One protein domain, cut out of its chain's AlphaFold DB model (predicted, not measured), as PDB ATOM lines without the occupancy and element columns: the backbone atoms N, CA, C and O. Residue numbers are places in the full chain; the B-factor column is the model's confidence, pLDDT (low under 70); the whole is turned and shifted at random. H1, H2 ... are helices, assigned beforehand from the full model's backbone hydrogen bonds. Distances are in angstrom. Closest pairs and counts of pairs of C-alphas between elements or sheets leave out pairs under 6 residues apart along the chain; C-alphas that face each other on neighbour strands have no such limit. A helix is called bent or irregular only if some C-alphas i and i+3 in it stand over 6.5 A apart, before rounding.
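Overview. This is residues 17 to 86 of the 120 residues of an uncharacterized protein of Planctomyces sp. SH-PL14 (UniProt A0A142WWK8). Two helices, H1 and H2, pack closely as a helical hairpin, and a third, longer helix, H3, folds back past them at a distance, with a gap between, touching neither. The whole is an open U: the hairpin makes one arm, residues 55 to 63 make the turn, and H3 makes the other arm, which stands free but for residue 78. The printed part has 70 residues with three named helices, H1, H2 and H3 in that order, no named strand, and the class all helix. It is only just compact, close to loose, with a radius of gyration of the C-alphas of 13.2 A, and its outline is only just flat, spanning 41 by 25 by 14 A.

Arrangement. H1, residues 17 to 32, touches H2, residues 36 to 54, with 61 pairs of C-alphas within 8 A. Their closest C-alphas are those of Gly 31 and Ala 39, 3.9 A apart, and the centres are 5.9 A apart. The two run opposite ways at a shallow tilt of 34 degrees, only just short of steep, and form a helical hairpin over a tight link of 3 residues. A short link of 9 residues leads from H2 to H3, residues 64 to 86. H3 is apart from H2 and apart from H1, with no C-alpha within 8 A of either. In H1, H2 and H3 every O i to N i+4 pair is within hydrogen-bond range.

Along the chain. H1 begins at C-alpha 17, at (241.739, 201.767, 234.403), and its 16 residues measure 21.8 A from first to last C-alpha. H2 has 19 residues over 26.8 A and ends at C-alpha 54, at (240.271, 198.626, 224.719). H3 is the longest helix, 23 residues over 31.4 A, from C-alpha 64 at (250.463, 203.186, 211.314) to C-alpha 86 at (255.606, 232.928, 219.958). No helix is bent or irregular.

Size, cuts and confidence. The two C-alphas farthest apart are those of Ser 57 and Ala 86, 41.4 A, while those of Gly 17 and Ala 86, the first and last printed, are 37.0 A apart. Residues 55 to 60 stand free, as do residues 62 to 77, of which 64 to 77 belong to H3, and residues 79 to 86 of H3. The body without these stretches has 40 residues and spans 27 by 19 by 12 A. The printed part has no cut, and neither link is long. The mean pLDDT of the printed part is 73.1; residue 53 and residues 56 to 86 are under 70, and H3 has a mean of 60.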
ATOM      1  N   GLY A  17     241.011 200.697 233.717       79.25
ATOM      2  CA  GLY A  17     241.739 201.767 234.403       79.25
ATOM      3  C   GLY A  17     243.229 201.782 234.060       79.25
ATOM      4  O   GLY A  17     243.785 202.841 233.772       79.25
ATOM      5  N   LEU A  18     243.872 200.610 234.016       83.50
ATOM      6  CA  LEU A  18     245.285 200.499 233.648       83.50
ATOM      7  C   LEU A  18     245.533 200.882 232.186       83.50
ATOM      8  O   LEU A  18     246.505 201.578 231.905       83.50
ATOM      9  N   ALA A  19     244.652 200.476 231.266       83.06
ATOM     10  CA  ALA A  19     244.737 200.884 229.866       83.06
ATOM     11  C   ALA A  19     244.601 202.407 229.729       83.06
ATOM     12  O   ALA A  19     245.423 203.039 229.071       83.06
ATOM     13  N   MET A  20     243.629 203.013 230.416       84.50
ATOM     14  CA  MET A  20     243.409 204.459 230.382       84.50
ATOM     15  C   MET A  20     244.595 205.242 230.966       84.50
ATOM     16  O   MET A  20     245.063 206.195 230.344       84.50
ATOM     17  N   VAL A  21     245.121 204.823 232.124       87.44
ATOM     18  CA  VAL A  21     246.303 205.443 232.750       87.44
ATOM     19  C   VAL A  21     247.548 205.234 231.893       87.44
ATOM     20  O   VAL A  21     248.313 206.174 231.704       87.44
ATOM     21  N   GLY A  22     247.737 204.039 231.331       85.81
ATOM     22  CA  GLY A  22     248.849 203.732 230.432       85.81
ATOM     23  C   GLY A  22     248.809 204.579 229.161       85.81
ATOM     24  O   GLY A  22     249.821 205.163 228.778       85.81
ATOM     25  N   GLY A  23     247.628 204.731 228.556       84.31
ATOM     26  CA  GLY A  23     247.410 205.605 227.408       84.31
ATOM     27  C   GLY A  23     247.652 207.071 227.730       84.31
ATOM     28  O   GLY A  23     248.356 207.760 226.991       84.31
ATOM     29  N   ALA A  24     247.122 207.554 228.855       86.69
ATOM     30  CA  ALA A  24     247.335 208.924 229.300       86.69
ATOM     31  C   ALA A  24     248.815 209.196 229.613       86.69
ATOM     32  O   ALA A  24     249.352 210.216 229.195       86.69
ATOM     33  N   ALA A  25     249.508 208.273 230.278       87.62
ATOM     34  CA  ALA A  25     250.933 208.401 230.568       87.62
ATOM     35  C   ALA A  25     251.781 208.391 229.286       87.62
ATOM     36  O   ALA A  25     252.643 209.252 229.118       87.62
ATOM     37  N   ALA A  26     251.504 207.477 228.350       87.38
ATOM     38  CA  ALA A  26     252.192 207.415 227.060       87.38
ATOM     39  C   ALA A  26     251.962 208.689 226.232       87.38
ATOM     40  O   ALA A  26     252.902 209.264 225.678       87.38
ATOM     41  N   GLY A  27     250.722 209.179 226.199       79.31
ATOM     42  CA  GLY A  27     250.381 210.426 225.534       79.31
ATOM     43  C   GLY A  27     251.038 211.640 226.195       79.31
ATOM     44  O   GLY A  27     251.574 212.502 225.499       79.31
ATOM     45  N   ALA A  28     251.075 211.692 227.528       87.81
ATOM     46  CA  ALA A  28     251.759 212.744 228.273       87.81
ATOM     47  C   ALA A  28     253.266 212.742 228.017       87.81
ATOM     48  O   ALA A  28     253.835 213.807 227.806       87.81
ATOM     49  N   ALA A  29     253.903 211.569 227.983       87.62
ATOM     50  CA  ALA A  29     255.327 211.430 227.693       87.62
ATOM     51  C   ALA A  29     255.660 211.911 226.273       87.62
ATOM     52  O   ALA A  29     256.570 212.723 226.093       87.62
ATOM     53  N   ALA A  30     254.866 211.505 225.277       83.75
ATOM     54  CA  ALA A  30     255.005 212.004 223.909       83.75
ATOM     55  C   ALA A  30     254.782 213.527 223.828       83.75
ATOM     56  O   ALA A  30     255.493 214.237 223.117       83.75
ATOM     57  N   GLY A  31     253.818 214.047 224.589       80.38
ATOM     58  CA  GLY A  31     253.521 215.473 224.676       80.38
ATOM     59  C   GLY A  31     254.573 216.292 225.431       80.38
ATOM     60  O   GLY A  31     254.810 217.449 225.083       80.38
ATOM     61  N   ALA A  32     255.238 215.704 226.425       90.00
ATOM     62  CA  ALA A  32     256.241 216.358 227.262       90.00
ATOM     63  C   ALA A  32     257.487 216.754 226.467       90.00
ATOM     64  O   ALA A  32     258.066 217.802 226.748       90.00
ATOM     65  N   LEU A  33     257.818 216.002 225.408       87.56
ATOM     66  CA  LEU A  33     258.870 216.368 224.449       87.56
ATOM     67  C   LEU A  33     258.639 217.750 223.823       87.56
ATOM     68  O   LEU A  33     259.583 218.440 223.448       87.56
ATOM     69  N   LEU A  34     257.375 218.168 223.714       83.19
ATOM     70  CA  LEU A  34     256.994 219.454 223.143       83.19
ATOM     71  C   LEU A  34     256.695 220.516 224.222       83.19
ATOM     72  O   LEU A  34     256.631 221.705 223.896       83.19
ATOM     73  N   GLY A  35     256.520 220.123 225.487       90.00
ATOM     74  CA  GLY A  35     256.375 221.006 226.651       90.00
ATOM     75  C   GLY A  35     255.153 220.705 227.536       90.00
ATOM     76  O   GLY A  35     254.329 219.858 227.190       90.00
ATOM     77  N   PRO A  36     254.978 221.432 228.660       86.62
ATOM     78  CA  PRO A  36     253.967 221.116 229.680       86.62
ATOM     79  C   PRO A  36     252.527 221.101 229.154       86.62
ATOM     80  O   PRO A  36     251.744 220.212 229.470       86.62
ATOM     81  N   VAL A  37     252.183 222.059 228.287       88.69
ATOM     82  CA  VAL A  37     250.847 222.132 227.669       88.69
ATOM     83  C   VAL A  37     250.608 220.940 226.745       88.69
ATOM     84  O   VAL A  37     249.524 220.365 226.719       88.69
ATOM     85  N   SER A  38     251.633 220.541 225.994       70.44
ATOM     86  CA  SER A  38     251.546 219.399 225.093       70.44
ATOM     87  C   SER A  38     251.483 218.077 225.857       70.44
ATOM     88  O   SER A  38     250.796 217.180 225.386       70.44
ATOM     89  N   ALA A  39     252.085 217.974 227.047       86.25
ATOM     90  CA  ALA A  39     251.912 216.828 227.942       86.25
ATOM     91  C   ALA A  39     250.457 216.681 228.414       86.25
ATOM     92  O   ALA A  39     249.910 215.585 228.371       86.25
ATOM     93  N   ALA A  40     249.794 217.782 228.787       84.56
ATOM     94  CA  ALA A  40     248.385 217.745 229.186       84.56
ATOM     95  C   ALA A  40     247.470 217.312 228.027       84.56
ATOM     96  O   ALA A  40     246.634 216.425 228.189       84.56
ATOM     97  N   VAL A  41     247.668 217.884 226.832       86.25
ATOM     98  CA  VAL A  41     246.922 217.478 225.625       86.25
ATOM     99  C   VAL A  41     247.213 216.019 225.271       86.25
ATOM    100  O   VAL A  41     246.302 215.265 224.942       86.25
ATOM    101  N   GLY A  42     248.476 215.615 225.385       83.50
ATOM    102  CA  GLY A  42     248.919 214.249 225.179       83.50
ATOM    103  C   GLY A  42     248.237 213.272 226.131       83.50
ATOM    104  O   GLY A  42     247.754 212.243 225.676       83.50
ATOM    105  N   ALA A  43     248.105 213.611 227.414       88.94
ATOM    106  CA  ALA A  43     247.415 212.777 228.394       88.94
ATOM    107  C   ALA A  43     245.940 212.553 228.042       88.94
ATOM    108  O   ALA A  43     245.450 211.427 228.101       88.94
ATOM    109  N   VAL A  44     245.240 213.611 227.623       85.75
ATOM    110  CA  VAL A  44     243.822 213.529 227.244       85.75
ATOM    111  C   VAL A  44     243.641 212.685 225.981       85.75
ATOM    112  O   VAL A  44     242.808 211.782 225.958       85.75
ATOM    113  N   VAL A  45     244.443 212.941 224.940       88.12
ATOM    114  CA  VAL A  45     244.370 212.193 223.673       88.12
ATOM    115  C   VAL A  45     244.792 210.739 223.867       88.12
ATOM    116  O   VAL A  45     244.125 209.843 223.361       88.12
ATOM    117  N   GLY A  46     245.866 210.494 224.615       84.38
ATOM    118  CA  GLY A  46     246.368 209.155 224.901       84.38
ATOM    119  C   GLY A  46     245.408 208.337 225.763       84.38
ATOM    120  O   GLY A  46     245.176 207.166 225.470       84.38
ATOM    121  N   GLY A  47     244.780 208.953 226.770       84.75
ATOM    122  CA  GLY A  47     243.746 208.313 227.584       84.75
ATOM    123  C   GLY A  47     242.507 207.955 226.760       84.75
ATOM    124  O   GLY A  47     242.054 206.813 226.798       84.75
ATOM    125  N   ALA A  48     242.007 208.889 225.944       79.62
ATOM    126  CA  ALA A  48     240.866 208.644 225.057       79.62
ATOM    127  C   ALA A  48     241.165 207.575 223.991       79.62
ATOM    128  O   ALA A  48     240.320 206.728 223.699       79.62
ATOM    129  N   ALA A  49     242.378 207.584 223.429       81.50
ATOM    130  CA  ALA A  49     242.819 206.573 222.474       81.50
ATOM    131  C   ALA A  49     242.918 205.185 223.121       81.50
ATOM    132  O   ALA A  49     242.507 204.209 222.503       81.50
ATOM    133  N   ALA A  50     243.391 205.090 224.367       78.38
ATOM    134  CA  ALA A  50     243.449 203.820 225.083       78.38
ATOM    135  C   ALA A  50     242.072 203.258 225.444       78.38
ATOM    136  O   ALA A  50     241.892 202.048 225.369       78.38
ATOM    137  N   MET A  51     241.090 204.106 225.776       78.69
ATOM    138  CA  MET A  51     239.714 203.632 225.970       78.69
ATOM    139  C   MET A  51     239.155 203.036 224.677       78.69
ATOM    140  O   MET A  51     238.590 201.953 224.689       78.69
ATOM    141  N   ARG A  52     239.392 203.692 223.538       74.69
ATOM    142  CA  ARG A  52     238.912 203.203 222.240       74.69
ATOM    143  C   ARG A  52     239.668 201.970 221.744       74.69
ATOM    144  O   ARG A  52     239.077 201.126 221.088       74.69
ATOM    145  N   ALA A  53     240.950 201.851 222.077       67.88
ATOM    146  CA  ALA A  53     241.749 200.663 221.798       67.88
ATOM    147  C   ALA A  53     241.385 199.473 222.703       67.88
ATOM    148  O   ALA A  53     241.672 198.341 222.339       67.88
ATOM    149  N   ALA A  54     240.757 199.706 223.860       71.81
ATOM    150  CA  ALA A  54     240.271 198.626 224.719       71.81
ATOM    151  C   ALA A  54     239.048 197.904 224.121       71.81
ATOM    152  O   ALA A  54     238.860 196.721 224.394       71.81
ATOM    153  N   ASP A  55     238.267 198.597 223.285       72.56
ATOM    154  CA  ASP A  55     237.080 198.063 222.602       72.56
ATOM    155  C   ASP A  55     237.340 197.657 221.137       72.56
ATOM    156  O   ASP A  55     236.455 197.104 220.486       72.56
ATOM    157  N   MET A  56     238.536 197.924 220.596       67.56
ATOM    158  CA  MET A  56     238.904 197.554 219.225       67.56
ATOM    159  C   MET A  56     239.900 196.400 219.210       67.56
ATOM    160  O   MET A  56     240.917 196.424 219.904       67.56
ATOM    161  N   SER A  57     239.629 195.397 218.373       60.06
ATOM    162  CA  SER A  57     240.594 194.341 218.082       60.06
ATOM    163  C   SER A  57     241.881 194.954 217.517       60.06
ATOM    164  O   SER A  57     241.814 195.912 216.743       60.06
ATOM    165  N   PRO A  58     243.066 194.416 217.852       61.41
ATOM    166  CA  PRO A  58     244.340 194.948 217.368       61.41
ATOM    167  C   PRO A  58     244.457 194.953 215.834       61.41
ATOM    168  O   PRO A  58     245.268 195.696 215.289       61.41
ATOM    169  N   GLU A  59     243.623 194.172 215.144       61.75
ATOM    170  CA  GLU A  59     243.516 194.113 213.682       61.75
ATOM    171  C   GLU A  59     242.772 195.322 213.075       61.75
ATOM    172  O   GLU A  59     243.054 195.708 211.942       61.75
ATOM    173  N   ASP A  60     241.893 195.973 213.847       64.12
ATOM    174  CA  ASP A  60     241.130 197.171 213.455       64.12
ATOM    175  C   ASP A  60     241.823 198.486 213.846       64.12
ATOM    176  O   ASP A  60     241.333 199.584 213.547       64.12
ATOM    177  N   LEU A  61     242.980 198.410 214.517       62.44
ATOM    178  CA  LEU A  61     243.773 199.598 214.800       62.44
ATOM    179  C   LEU A  61     244.159 200.259 213.469       62.44
ATOM    180  O   LEU A  61     244.671 199.590 212.567       62.44
ATOM    181  N   PRO A  62     243.943 201.580 213.317       63.06
ATOM    182  CA  PRO A  62     244.280 202.259 212.081       63.06
ATOM    183  C   PRO A  62     245.766 202.049 211.805       63.06
ATOM    184  O   PRO A  62     246.618 202.446 212.600       63.06
ATOM    185  N   SER A  63     246.060 201.409 210.672       61.47
ATOM    186  CA  SER A  63     247.419 201.094 210.240       61.47
ATOM    187  C   SER A  63     248.326 202.316 210.393       61.47
ATOM    188  O   SER A  63     247.921 203.444 210.098       61.47
ATOM    189  N   GLY A  64     249.557 202.109 210.882       58.59
ATOM    190  CA  GLY A  64     250.463 203.186 211.314       58.59
ATOM    191  C   GLY A  64     250.638 204.325 210.299       58.59
ATOM    192  O   GLY A  64     250.828 205.474 210.690       58.59
ATOM    193  N   ALA A  65     250.455 204.050 209.006       57.16
ATOM    194  CA  ALA A  65     250.422 205.045 207.937       57.16
ATOM    195  C   ALA A  65     249.302 206.101 208.086       57.16
ATOM    196  O   ALA A  65     249.531 207.290 207.845       57.16
ATOM    197  N   ARG A  66     248.091 205.711 208.511       62.06
ATOM    198  CA  ARG A  66     246.971 206.643 208.753       62.06
ATOM    199  C   ARG A  66     247.230 207.513 209.978       62.06
ATOM    200  O   ARG A  66     246.977 208.717 209.930       62.06
ATOM    201  N   ILE A  67     247.804 206.930 211.031       64.25
ATOM    202  CA  ILE A  67     248.195 207.658 212.245       64.25
ATOM    203  C   ILE A  67     249.307 208.661 211.925       64.25
ATOM    204  O   ILE A  67     249.212 209.819 212.318       64.25
ATOM    205  N   GLN A  68     250.321 208.271 211.149       61.19
ATOM    206  CA  GLN A  68     251.412 209.163 210.745       61.19
ATOM    207  C   GLN A  68     250.927 210.323 209.869       61.19
ATOM    208  O   GLN A  68     251.334 211.465 210.078       61.19
ATOM    209  N   LYS A  69     250.013 210.071 208.922       65.31
ATOM    210  CA  LYS A  69     249.448 211.125 208.063       65.31
ATOM    211  C   LYS A  69     248.570 212.100 208.857       65.31
ATOM    212  O   LYS A  69     248.651 213.317 208.654       65.31
ATOM    213  N   ALA A  70     247.787 211.590 209.808       61.91
ATOM    214  CA  ALA A  70     247.033 212.417 210.746       61.91
ATOM    215  C   ALA A  70     247.973 213.231 211.655       61.91
ATOM    216  O   ALA A  70     247.823 214.449 211.767       61.91
ATOM    217  N   ALA A  71     249.005 212.598 212.216       61.97
ATOM    218  CA  ALA A  71     250.007 213.240 213.062       61.97
ATOM    219  C   ALA A  71     250.789 214.329 212.315       61.97
ATOM    220  O   ALA A  71     250.980 215.413 212.858       61.97
ATOM    221  N   ALA A  72     251.171 214.109 211.054       64.38
ATOM    222  CA  ALA A  72     251.848 215.107 210.223       64.38
ATOM    223  C   ALA A  72     250.971 216.345 209.968       64.38
ATOM    224  O   ALA A  72     251.449 217.483 209.991       64.38
ATOM    225  N   THR A  73     249.668 216.136 209.771       66.81
ATOM    226  CA  THR A  73     248.699 217.221 209.555       66.81
ATOM    227  C   THR A  73     248.476 218.028 210.836       66.81
ATOM    228  O   THR A  73     248.462 219.263 210.809       66.81
ATOM    229  N   VAL A  74     248.374 217.345 211.978       63.75
ATOM    230  CA  VAL A  74     248.273 217.979 213.299       63.75
ATOM    231  C   VAL A  74     249.566 218.723 213.645       63.75
ATOM    232  O   VAL A  74     249.505 219.884 214.038       63.75
ATOM    233  N   MET A  75     250.737 218.130 213.406       60.59
ATOM    234  CA  MET A  75     252.046 218.769 213.598       60.59
ATOM    235  C   MET A  75     252.193 220.046 212.764       60.59
ATOM    236  O   MET A  75     252.662 221.059 213.289       60.59
ATOM    237  N   LYS A  76     251.736 220.058 211.502       63.31
ATOM    238  CA  LYS A  76     251.704 221.273 210.662       63.31
ATOM    239  C   LYS A  76     250.809 222.372 211.250       63.31
ATOM    240  O   LYS A  76     251.197 223.540 211.262       63.31
ATOM    241  N   LYS A  77     249.638 222.026 211.796       60.09
ATOM    242  CA  LYS A  77     248.761 223.005 212.468       60.09
ATOM    243  C   LYS A  77     249.340 223.503 213.797       60.09
ATOM    244  O   LYS A  77     249.287 224.698 214.078       60.09
ATOM    245  N   VAL A  78     249.939 222.619 214.594       59.69
ATOM    246  CA  VAL A  78     250.544 222.960 215.893       59.69
ATOM    247  C   VAL A  78     251.794 223.822 215.719       59.69
ATOM    248  O   VAL A  78     251.992 224.762 216.485       59.69
ATOM    249  N   THR A  79     252.614 223.577 214.697       60.06
ATOM    250  CA  THR A  79     253.766 224.442 214.375       60.06
ATOM    251  C   THR A  79     253.328 225.836 213.920       60.06
ATOM    252  O   THR A  79     253.917 226.826 214.362       60.06
ATOM    253  N   GLY A  80     252.247 225.945 213.137       58.16
ATOM    254  CA  GLY A  80     251.621 227.231 212.804       58.16
ATOM    255  C   GLY A  80     251.104 227.982 214.039       58.16
ATOM    256  O   GLY A  80     251.411 229.162 214.227       58.16
ATOM    257  N   ALA A  81     250.406 227.280 214.937       54.22
ATOM    258  CA  ALA A  81     249.907 227.845 216.190       54.22
ATOM    259  C   ALA A  81     251.043 228.251 217.149       54.22
ATOM    260  O   ALA A  81     250.988 229.320 217.754       54.22
ATOM    261  N   ARG A  82     252.126 227.466 217.240       53.03
ATOM    262  CA  ARG A  82     253.319 227.808 218.035       53.03
ATOM    263  C   ARG A  82     254.028 229.051 217.513       53.03
ATOM    264  O   ARG A  82     254.405 229.899 218.317       53.03
ATOM    265  N   LYS A  83     254.165 229.207 216.190       54.72
ATOM    266  CA  LYS A  83     254.712 230.439 215.592       54.72
ATOM    267  C   LYS A  83     253.838 231.655 215.902       54.72
ATOM    268  O   LYS A  83     254.381 232.712 216.215       54.72
ATOM    269  N   ALA A  84     252.512 231.513 215.872       54.88
ATOM    270  CA  ALA A  84     251.586 232.594 216.211       54.88
ATOM    271  C   ALA A  84     251.645 232.980 217.703       54.88
ATOM    272  O   ALA A  84     251.722 234.164 218.032       54.88
ATOM    273  N   VAL A  85     251.695 231.998 218.609       53.31
ATOM    274  CA  VAL A  85     251.816 232.230 220.060       53.31
ATOM    275  C   VAL A  85     253.189 232.811 220.423       53.31
ATOM    276  O   VAL A  85     253.263 233.746 221.218       53.31
ATOM    277  N   ALA A  86     254.271 232.357 219.782       53.00
ATOM    278  CA  ALA A  86     255.606 232.928 219.958       53.00
ATOM    279  C   ALA A  86     255.679 234.396 219.495       53.00
ATOM    280  O   ALA A  86     256.268 235.226 220.185       53.00
TER     281      ALA A  86